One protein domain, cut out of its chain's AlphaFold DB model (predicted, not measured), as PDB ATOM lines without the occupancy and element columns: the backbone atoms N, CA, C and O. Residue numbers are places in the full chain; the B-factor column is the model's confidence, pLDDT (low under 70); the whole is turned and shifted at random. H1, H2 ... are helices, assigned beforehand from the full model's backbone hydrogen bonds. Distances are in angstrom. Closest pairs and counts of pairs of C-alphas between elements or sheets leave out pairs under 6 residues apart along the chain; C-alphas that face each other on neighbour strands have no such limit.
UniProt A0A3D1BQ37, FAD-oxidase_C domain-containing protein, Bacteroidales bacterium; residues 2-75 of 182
ATOM      1  N   VAL A   2     -11.267  32.760 -46.997       43.31
ATOM      2  CA  VAL A   2     -10.176  33.074 -47.954       43.31
ATOM      3  C   VAL A   2      -9.440  31.800 -48.399       43.31
ATOM      4  O   VAL A   2      -8.972  31.725 -49.524       43.31
ATOM      5  N   CYS A   3      -9.430  30.736 -47.588       50.28
ATOM      6  CA  CYS A   3      -8.657  29.531 -47.904       50.28
ATOM      7  C   CYS A   3      -9.294  28.600 -48.960       50.28
ATOM      8  O   CYS A   3      -8.596  27.783 -49.541       50.28
ATOM      9  N   ILE A   4     -10.597  28.710 -49.242       53.03
ATOM     10  CA  ILE A   4     -11.333  27.688 -50.020       53.03
ATOM     11  C   ILE A   4     -11.037  27.749 -51.540       53.03
ATOM     12  O   ILE A   4     -11.273  26.771 -52.242       53.03
ATOM     13  N   HIS A   5     -10.449  28.836 -52.055       63.91
ATOM     14  CA  HIS A   5     -10.243  29.036 -53.502       63.91
ATOM     15  C   HIS A   5      -8.815  28.778 -54.012       63.91
ATOM     16  O   HIS A   5      -8.565  28.891 -55.206       63.91
ATOM     17  N   LEU A   6      -7.867  28.371 -53.162       68.44
ATOM     18  CA  LEU A   6      -6.491  28.113 -53.628       68.44
ATOM     19  C   LEU A   6      -6.389  26.941 -54.625       68.44
ATOM     20  O   LEU A   6      -5.446  26.888 -55.404       68.44
ATOM     21  N   ASN A   7      -7.376  26.040 -54.631       66.38
ATOM     22  CA  ASN A   7      -7.472  24.917 -55.569       66.38
ATOM     23  C   ASN A   7      -8.491  25.131 -56.698       66.38
ATOM     24  O   ASN A   7      -8.695  24.218 -57.497       66.38
ATOM     25  N   SER A   8      -9.184  26.276 -56.759       71.94
ATOM     26  CA  SER A   8     -10.215  26.474 -57.788       71.94
ATOM     27  C   SER A   8      -9.638  26.805 -59.163       71.94
ATOM     28  O   SER A   8     -10.306  26.548 -60.160       71.94
ATOM     29  N   ASP A   9      -8.413  27.334 -59.222       80.56
ATOM     30  CA  ASP A   9      -7.707  27.639 -60.467       80.56
ATOM     31  C   ASP A   9      -6.212  27.268 -60.344       80.56
ATOM     32  O   ASP A   9      -5.511  27.831 -59.495       80.56
ATOM     33  N   PRO A  10      -5.691  26.339 -61.172       81.56
ATOM     34  CA  PRO A  10      -4.274  25.971 -61.186       81.56
ATOM     35  C   PRO A  10      -3.305  27.136 -61.445       81.56
ATOM     36  O   PRO A  10      -2.140  27.045 -61.050       81.56
ATOM     37  N   SER A  11      -3.755  28.219 -62.091       87.69
ATOM     38  CA  SER A  11      -2.928  29.403 -62.354       87.69
ATOM     39  C   SER A  11      -2.494  30.104 -61.061       87.69
ATOM     40  O   SER A  11      -1.323  30.458 -60.936       87.69
ATOM     41  N   ILE A  12      -3.373  30.167 -60.051       87.31
ATOM     42  CA  ILE A  12      -3.097  30.775 -58.738       87.31
ATOM     43  C   ILE A  12      -1.951  30.041 -58.037       87.31
ATOM     44  O   ILE A  12      -1.025  30.653 -57.510       87.31
ATOM     45  N   ALA A  13      -1.978  28.707 -58.053       86.56
ATOM     46  CA  ALA A  13      -0.918  27.906 -57.447       86.56
ATOM     47  C   ALA A  13       0.429  28.060 -58.175       86.56
ATOM     48  O   ALA A  13       1.481  27.919 -57.550       86.56
ATOM     49  N   SER A  14       0.409  28.323 -59.486       88.94
ATOM     50  CA  SER A  14       1.615  28.608 -60.271       88.94
ATOM     51  C   SER A  14       2.177  29.994 -59.960       88.94
ATOM     52  O   SER A  14       3.377  30.115 -59.746       88.94
ATOM     53  N   GLU A  15       1.318  31.009 -59.885       91.69
ATOM     54  CA  GLU A  15       1.692  32.392 -59.569       91.69
ATOM     55  C   GLU A  15       2.266  32.505 -58.152       91.69
ATOM     56  O   GLU A  15       3.339  33.061 -57.948       91.69
ATOM     57  N   ILE A  16       1.635  31.858 -57.165       89.94
ATOM     58  CA  ILE A  16       2.186  31.784 -55.806       89.94
ATOM     59  C   ILE A  16       3.591  31.164 -55.826       89.94
ATOM     60  O   ILE A  16       4.473  31.634 -55.121       89.94
ATOM     61  N   LYS A  17       3.847  30.131 -56.633       88.19
ATOM     62  CA  LYS A  17       5.184  29.516 -56.695       88.19
ATOM     63  C   LYS A  17       6.231  30.395 -57.381       88.19
ATOM     64  O   LYS A  17       7.405  30.218 -57.068       88.19
ATOM     65  N   SER A  18       5.844  31.268 -58.314       91.81
ATOM     66  CA  SER A  18       6.782  32.165 -59.003       91.81
ATOM     67  C   SER A  18       7.094  33.422 -58.202       91.81
ATOM     68  O   SER A  18       8.235  33.872 -58.218       91.81
ATOM     69  N   GLU A  19       6.100  33.965 -57.499       91.62
ATOM     70  CA  GLU A  19       6.219  35.254 -56.809       91.62
ATOM     71  C   GLU A  19       6.677  35.129 -55.350       91.62
ATOM     72  O   GLU A  19       7.130  36.104 -54.749       91.62
ATOM     73  N   TYR A  20       6.566  33.941 -54.748       90.44
ATOM     74  CA  TYR A  20       7.050  33.720 -53.387       90.44
ATOM     75  C   TYR A  20       8.561  33.465 -53.348       90.44
ATOM     76  O   TYR A  20       9.150  33.045 -54.347       90.44
ATOM     77  N   PRO A  21       9.216  33.687 -52.188       88.75
ATOM     78  CA  PRO A  21      10.655  33.489 -52.065       88.75
ATOM     79  C   PRO A  21      11.097  32.081 -52.482       88.75
ATOM     80  O   PRO A  21      10.329  31.120 -52.411       88.75
ATOM     81  N   ASP A  22      12.376  31.933 -52.825       88.00
ATOM     82  CA  ASP A  22      12.968  30.630 -53.129       88.00
ATOM     83  C   ASP A  22      12.777  29.656 -51.934       88.00
ATOM     84  O   ASP A  22      13.065  30.034 -50.788       88.00
ATOM     85  N   PRO A  23      12.273  28.422 -52.151       85.88
ATOM     86  CA  PRO A  23      12.137  27.395 -51.114       85.88
ATOM     87  C   PRO A  23      13.428  27.055 -50.358       85.88
ATOM     88  O   PRO A  23      13.354  26.597 -49.217       85.88
ATOM     89  N   ALA A  24      14.600  27.275 -50.960       89.06
ATOM     90  CA  ALA A  24      15.896  27.083 -50.315       89.06
ATOM     91  C   ALA A  24      16.167  28.111 -49.201       89.06
ATOM     92  O   ALA A  24      16.999  27.873 -48.321       89.06
ATOM     93  N   VAL A  25      15.454  29.243 -49.191       86.69
ATOM     94  CA  VAL A  25      15.558  30.254 -48.134       86.69
ATOM     95  C   VAL A  25      14.758  29.800 -46.915       86.69
ATOM     96  O   VAL A  25      13.533  29.861 -46.877       86.69
ATOM     97  N   THR A  26      15.458  29.359 -45.873       79.75
ATOM     98  CA  THR A  26      14.833  28.810 -44.657       79.75
ATOM     99  C   THR A  26      14.291  29.880 -43.708       79.75
ATOM    100  O   THR A  26      13.292  29.655 -43.027       79.75
ATOM    101  N   ARG A  27      14.919  31.062 -43.659       79.12
ATOM    102  CA  ARG A  27      14.470  32.211 -42.854       79.12
ATOM    103  C   ARG A  27      13.631  33.163 -43.696       79.12
ATOM    104  O   ARG A  27      14.127  34.166 -44.196       79.12
ATOM    105  N   ARG A  28      12.348  32.840 -43.825       81.06
ATOM    106  CA  ARG A  28      11.357  33.666 -44.519       81.06
ATOM    107  C   ARG A  28      10.037  33.627 -43.760       81.06
ATOM    108  O   ARG A  28       9.498  32.554 -43.514       81.06
ATOM    109  N   ASN A  29       9.562  34.793 -43.336       74.81
ATOM    110  CA  ASN A  29       8.295  34.935 -42.613       74.81
ATOM    111  C   ASN A  29       7.629  36.281 -42.936       74.81
ATOM    112  O   ASN A  29       7.209  37.013 -42.044       74.81
ATOM    113  N   THR A  30       7.641  36.646 -44.217       72.56
ATOM    114  CA  THR A  30       7.117  37.916 -44.721       72.56
ATOM    115  C   THR A  30       5.720  37.700 -45.285       72.56
ATOM    116  O   THR A  30       5.562  36.980 -46.274       72.56
ATOM    117  N   GLY A  31       4.717  38.330 -44.676       82.06
ATOM    118  CA  GLY A  31       3.330  38.242 -45.118       82.06
ATOM    119  C   GLY A  31       2.707  36.863 -44.886       82.06
ATOM    120  O   GLY A  31       3.035  36.154 -43.937       82.06
ATOM    121  N   TYR A  32       1.768  36.487 -45.755       87.88
ATOM    122  CA  TYR A  32       1.021  35.235 -45.625       87.88
ATOM    123  C   TYR A  32       1.744  34.105 -46.343       87.88
ATOM    124  O   TYR A  32       1.877  34.156 -47.564       87.88
ATOM    125  N   ALA A  33       2.138  33.058 -45.617       88.06
ATOM    126  CA  ALA A  33       2.823  31.888 -46.171       88.06
ATOM    127  C   ALA A  33       1.884  30.965 -46.985       88.06
ATOM    128  O   ALA A  33       1.636  29.810 -46.622       88.06
ATOM    129  N   LEU A  34       1.310  31.488 -48.075       88.75
ATOM    130  CA  LEU A  34       0.409  30.754 -48.967       88.75
ATOM    131  C   LEU A  34       1.142  29.638 -49.715       88.75
ATOM    132  O   LEU A  34       0.575  28.568 -49.919       88.75
ATOM    133  N   ASP A  35       2.413  29.841 -50.053       88.38
ATOM    134  CA  ASP A  35       3.284  28.825 -50.641       88.38
ATOM    135  C   ASP A  35       3.436  27.594 -49.728       88.38
ATOM    136  O   ASP A  35       3.383  26.457 -50.198       88.38
ATOM    137  N   LEU A  36       3.546  27.804 -48.412       88.00
ATOM    138  CA  LEU A  36       3.567  26.724 -47.423       88.00
ATOM    139  C   LEU A  36       2.187  26.083 -47.249       88.00
ATOM    140  O   LEU A  36       2.100  24.874 -47.030       88.00
ATOM    141  N   LEU A  37       1.109  26.864 -47.354       88.00
ATOM    142  CA  LEU A  37      -0.258  26.347 -47.298       88.00
ATOM    143  C   LEU A  37      -0.554  25.422 -48.491       88.00
ATOM    144  O   LEU A  37      -1.134  24.353 -48.293       88.00
ATOM    145  N   LEU A  38      -0.074  25.767 -49.692       88.06
ATOM    146  CA  LEU A  38      -0.178  24.931 -50.894       88.06
ATOM    147  C   LEU A  38       0.492  23.556 -50.741       88.06
ATOM    148  O   LEU A  38       0.172  22.639 -51.488       88.06
ATOM    149  N   GLN A  39       1.402  23.378 -49.777       86.81
ATOM    150  CA  GLN A  39       2.072  22.101 -49.497       86.81
ATOM    151  C   GLN A  39       1.302  21.199 -48.515       86.81
ATOM    152  O   GLN A  39       1.812  20.146 -48.130       86.81
ATOM    153  N   THR A  40       0.107  21.604 -48.078       87.75
ATOM    154  CA  THR A  40      -0.722  20.861 -47.113       87.75
ATOM    155  C   THR A  40      -1.993  20.319 -47.756       87.75
ATOM    156  O   THR A  40      -2.442  20.828 -48.782       87.75
ATOM    157  N   SER A  41      -2.598  19.293 -47.161       83.56
ATOM    158  CA  SER A  41      -3.894  18.764 -47.595       83.56
ATOM    159  C   SER A  41      -5.006  19.747 -47.203       83.56
ATOM    160  O   SER A  41      -4.990  20.229 -46.067       83.56
ATOM    161  N   PRO A  42      -5.965  20.076 -48.093       82.25
ATOM    162  CA  PRO A  42      -6.260  19.444 -49.389       82.25
ATOM    163  C   PRO A  42      -5.579  20.091 -50.616       82.25
ATOM    164  O   PRO A  42      -5.901  19.736 -51.747       82.25
ATOM    165  N   TYR A  43      -4.677  21.057 -50.440       82.56
ATOM    166  CA  TYR A  43      -4.087  21.838 -51.541       82.56
ATOM    167  C   TYR A  43      -2.999  21.096 -52.329       82.56
ATOM    168  O   TYR A  43      -2.796  21.357 -53.512       82.56
ATOM    169  N   SER A  44      -2.340  20.120 -51.703       80.88
ATOM    170  CA  SER A  44      -1.398  19.223 -52.373       80.88
ATOM    171  C   SER A  44      -1.863  17.773 -52.299       80.88
ATOM    172  O   SER A  44      -1.918  17.180 -51.218       80.88
ATOM    173  N   ASN A  45      -2.110  17.185 -53.476       70.44
ATOM    174  CA  ASN A  45      -2.538  15.791 -53.663       70.44
ATOM    175  C   ASN A  45      -1.549  14.752 -53.102       70.44
ATOM    176  O   ASN A  45      -1.939  13.618 -52.853       70.44
ATOM    177  N   ASN A  46      -0.287  15.137 -52.886       68.81
ATOM    178  CA  ASN A  46       0.781  14.251 -52.410       68.81
ATOM    179  C   ASN A  46       1.229  14.570 -50.973       68.81
ATOM    180  O   ASN A  46       2.301  14.137 -50.552       68.81
ATOM    181  N   SER A  47       0.458  15.364 -50.224       73.12
ATOM    182  CA  SER A  47       0.835  15.769 -48.868       73.12
ATOM    183  C   SER A  47       0.027  15.033 -47.798       73.12
ATOM    184  O   SER A  47      -1.195  15.119 -47.744       73.12
ATOM    185  N   ASN A  48       0.733  14.365 -46.883       75.62
ATOM    186  CA  ASN A  48       0.153  13.851 -45.634       75.62
ATOM    187  C   ASN A  48       0.135  14.918 -44.522       75.62
ATOM    188  O   ASN A  48      -0.228  14.636 -43.382       75.62
ATOM    189  N   ASN A  49       0.567  16.142 -44.834       82.69
ATOM    190  CA  ASN A  49       0.642  17.233 -43.877       82.69
ATOM    191  C   ASN A  49      -0.714  17.930 -43.789       82.69
ATOM    192  O   ASN A  49      -1.192  18.502 -44.768       82.69
ATOM    193  N   ASN A  50      -1.305  17.924 -42.598       85.81
ATOM    194  CA  ASN A  50      -2.496  18.717 -42.305       85.81
ATOM    195  C   ASN A  50      -2.176  20.218 -42.346       85.81
ATOM    196  O   ASN A  50      -1.034  20.633 -42.122       85.81
ATOM    197  N   ILE A  51      -3.208  21.032 -42.578       86.81
ATOM    198  CA  ILE A  51      -3.109  22.493 -42.495       86.81
ATOM    199  C   ILE A  51      -2.528  22.893 -41.134       86.81
ATOM    200  O   ILE A  51      -3.065  22.543 -40.083       86.81
ATOM    201  N   ASN A  52      -1.453  23.679 -41.159       85.69
ATOM    202  CA  ASN A  52      -0.876  24.303 -39.974       85.69
ATOM    203  C   ASN A  52      -1.124  25.815 -40.018       85.69
ATOM    204  O   ASN A  52      -0.369  26.560 -40.640       85.69
ATOM    205  N   LEU A  53      -2.174  26.266 -39.328       87.12
ATOM    206  CA  LEU A  53      -2.543  27.682 -39.271       87.12
ATOM    207  C   LEU A  53      -1.477  28.556 -38.602       87.12
ATOM    208  O   LEU A  53      -1.388  29.735 -38.925       87.12
ATOM    209  N   ALA A  54      -0.631  28.003 -37.726       88.31
ATOM    210  CA  ALA A  54       0.431  28.778 -37.090       88.31
ATOM    211  C   ALA A  54       1.434  29.315 -38.123       88.31
ATOM    212  O   ALA A  54       1.880  30.449 -37.993       88.31
ATOM    213  N   LYS A  55       1.722  28.549 -39.187       86.44
ATOM    214  CA  LYS A  55       2.579  29.000 -40.297       86.44
ATOM    215  C   LYS A  55       1.950  30.121 -41.126       86.44
ATOM    216  O   LYS A  55       2.679  30.899 -41.717       86.44
ATOM    217  N   LEU A  56       0.619  30.178 -41.188       86.19
ATOM    218  CA  LEU A  56      -0.107  31.216 -41.923       86.19
ATOM    219  C   LEU A  56      -0.258  32.501 -41.096       86.19
ATOM    220  O   LEU A  56      -0.203  33.599 -41.638       86.19
ATOM    221  N   ILE A  57      -0.480  32.356 -39.788       89.25
ATOM    222  CA  ILE A  57      -0.631  33.478 -38.854       89.25
ATOM    223  C   ILE A  57       0.728  34.129 -38.575       89.25
ATOM    224  O   ILE A  57       0.810  35.357 -38.477       89.25
ATOM    225  N   ALA A  58       1.795  33.336 -38.460       88.88
ATOM    226  CA  ALA A  58       3.153  33.855 -38.389       88.88
ATOM    227  C   ALA A  58       3.455  34.663 -39.663       88.88
ATOM    228  O   ALA A  58       3.330  34.145 -40.764       88.88
ATOM    229  N   GLY A  59       3.805  35.944 -39.503       85.56
ATOM    230  CA  GLY A  59       4.040  36.866 -40.626       85.56
ATOM    231  C   GLY A  59       2.820  37.690 -41.060       85.56
ATOM    232  O   GLY A  59       2.965  38.602 -41.862       85.56
ATOM    233  N   SER A  60       1.631  37.439 -40.493       87.94
ATOM    234  CA  SER A  60       0.415  38.205 -40.821       87.94
ATOM    235  C   SER A  60       0.353  39.615 -40.229       87.94
ATOM    236  O   SER A  60      -0.532  40.378 -40.593       87.94
ATOM    237  N   GLU A  61       1.229  39.955 -39.280       88.62
ATOM    238  CA  GLU A  61       1.298  41.291 -38.657       88.62
ATOM    239  C   GLU A  61      -0.055  41.813 -38.116       88.62
ATOM    240  O   GLU A  61      -0.299  43.012 -38.035       88.62
ATOM    241  N   GLY A  62      -0.950  40.899 -37.714       86.19
ATOM    242  CA  GLY A  62      -2.246  41.224 -37.107       86.19
ATOM    243  C   GLY A  62      -3.402  41.435 -38.088       86.19
ATOM    244  O   GLY A  62      -4.507  41.752 -37.657       86.19
ATOM    245  N   THR A  63      -3.202  41.226 -39.391       89.75
ATOM    246  CA  THR A  63      -4.258  41.429 -40.400       89.75
ATOM    247  C   THR A  63      -5.209  40.238 -40.558       89.75
ATOM    248  O   THR A  63      -6.332  40.411 -41.031       89.75
ATOM    249  N   LEU A  64      -4.780  39.023 -40.189       88.50
ATOM    250  CA  LEU A  64      -5.572  37.800 -40.389       88.50
ATOM    251  C   LEU A  64      -6.413  37.405 -39.179       88.50
ATOM    252  O   LEU A  64      -7.499  36.847 -39.343       88.50
ATOM    253  N   ALA A  65      -5.894  37.614 -37.972       89.00
ATOM    254  CA  ALA A  65      -6.521  37.140 -36.751       89.00
ATOM    255  C   ALA A  65      -5.998  37.893 -35.527       89.00
ATOM    256  O   ALA A  65      -4.864  38.370 -35.507       89.00
ATOM    257  N   ILE A  66      -6.815  37.903 -34.475       91.31
ATOM    258  CA  ILE A  66      -6.389  38.261 -33.123       91.31
ATOM    259  C   ILE A  66      -6.022  36.961 -32.408       91.31
ATOM    260  O   ILE A  66      -6.855  36.063 -32.280       91.31
ATOM    261  N   VAL A  67      -4.773  36.852 -31.957       91.31
ATOM    262  CA  VAL A  67      -4.283  35.691 -31.208       91.31
ATOM    263  C   VAL A  67      -4.403  35.985 -29.716       91.31
ATOM    264  O   VAL A  67      -3.778  36.921 -29.227       91.31
ATOM    265  N   ILE A  68      -5.215  35.200 -29.008       94.81
ATOM    266  CA  ILE A  68      -5.461  35.380 -27.567       94.81
ATOM    267  C   ILE A  68      -4.439  34.641 -26.698       94.81
ATOM    268  O   ILE A  68      -4.025  35.154 -25.667       94.81
ATOM    269  N   ASP A  69      -3.989  33.472 -27.152       94.12
ATOM    270  CA  ASP A  69      -3.111  32.580 -26.405       94.12
ATOM    271  C   ASP A  69      -2.135  31.891 -27.362       94.12
ATOM    272  O   ASP A  69      -2.508  31.472 -28.463       94.12
ATOM    273  N   ILE A  70      -0.878  31.737 -26.936       92.50
ATOM    274  CA  ILE A  70       0.171  31.039 -27.690       92.50
ATOM    275  C   ILE A  70       0.865  30.044 -26.761       92.50
ATOM    276  O   ILE A  70       1.370  30.412 -25.702       92.50
ATOM    277  N   LYS A  71       0.945  28.775 -27.181       94.38
ATOM    278  CA  LYS A  71       1.803  27.769 -26.543       94.38
ATOM    279  C   LYS A  71       3.123  27.682 -27.305       94.38
ATOM    280  O   LYS A  71       3.123  27.386 -28.496       94.38
ATOM    281  N   ILE A  72       4.231  27.906 -26.605       94.31
ATOM    282  CA  ILE A  72       5.586  27.838 -27.163       94.31
ATOM    283  C   ILE A  72       6.382  26.695 -26.537       94.31
ATOM    284  O   ILE A  72       6.137  26.302 -25.395       94.31
ATOM    285  N   ASN A  73       7.353  26.178 -27.288       95.88
ATOM    286  CA  ASN A  73       8.346  25.263 -26.743       95.88
ATOM    287  C   ASN A  73       9.372  26.056 -25.931       95.88
ATOM    288  O   ASN A  73       9.827  27.113 -26.369       95.88
ATOM    289  N   LEU A  74       9.742  25.528 -24.769       95.50
ATOM    290  CA  LEU A  74      10.807  26.079 -23.941       95.50
ATOM    291  C   LEU A  74      12.086  25.270 -24.140       95.50
ATOM    292  O   LEU A  74      12.042  24.066 -24.399       95.50
ATOM    293  N   VAL A  75      13.219  25.943 -23.986       91.94
ATOM    294  CA  VAL A  75      14.545  25.324 -23.926       91.94
ATOM    295  C   VAL A  75      15.085  25.428 -22.496       91.94
ATOM    296  O   VAL A  75      14.646  26.313 -21.753       91.94
TER     297      VAL A  75
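Overview. This is residues 2 to 75 of the 182 residues of the protein "FAD-oxidase_C domain-containing protein" of Bacteroidales bacterium (UniProt A0A3D1BQ37). What is seen first? Little regular structure: three short helices, H1, H2 and H3, stand in a row, with long loops between them, and residues 58 to 75 run on past H3 to the far end. How much is helix? The printed part has 74 residues, 19 of them in the named helices, with no named strand; the class is all helix. How compact is it? Only just compact, close to loose, with a radius of gyration of the C-alphas of 13.4 A and spans of 39 by 26 by 26 A.

Along the chain. Where is H1? Residues 10 to 19, 14.7 A long, from C-alpha 10 at (-4.274, 25.971, -61.186). Where are the others? H2 is residues 34 to 37, 4.8 A; H3 is residues 53 to 57, 6.1 A, ending at C-alpha 57 (-0.631, 33.478, -38.854).

Arrangement. What touches H2? H1 only just touches it, with 3 pairs of C-alphas within 8 A, the closest those of Ile 16 and Asp 35, 6.1 A. H3 touches H2, the closest C-alphas being those of Leu 34 and Leu 56, 7.1 A; H1 and H3 are apart. Are the backbones helical? Every O i to N i+4 pair is within hydrogen-bond range in H1 and H3; H2 is too short for such a pair.

Size, cuts and confidence. How far does it reach? The two C-alphas farthest apart, of Asp 9 and Val 75, are 42.8 A apart. Are there cuts or weak places? The printed part has no cut, both links are long, and residues 2 to 7 and 46 have pLDDT under 70.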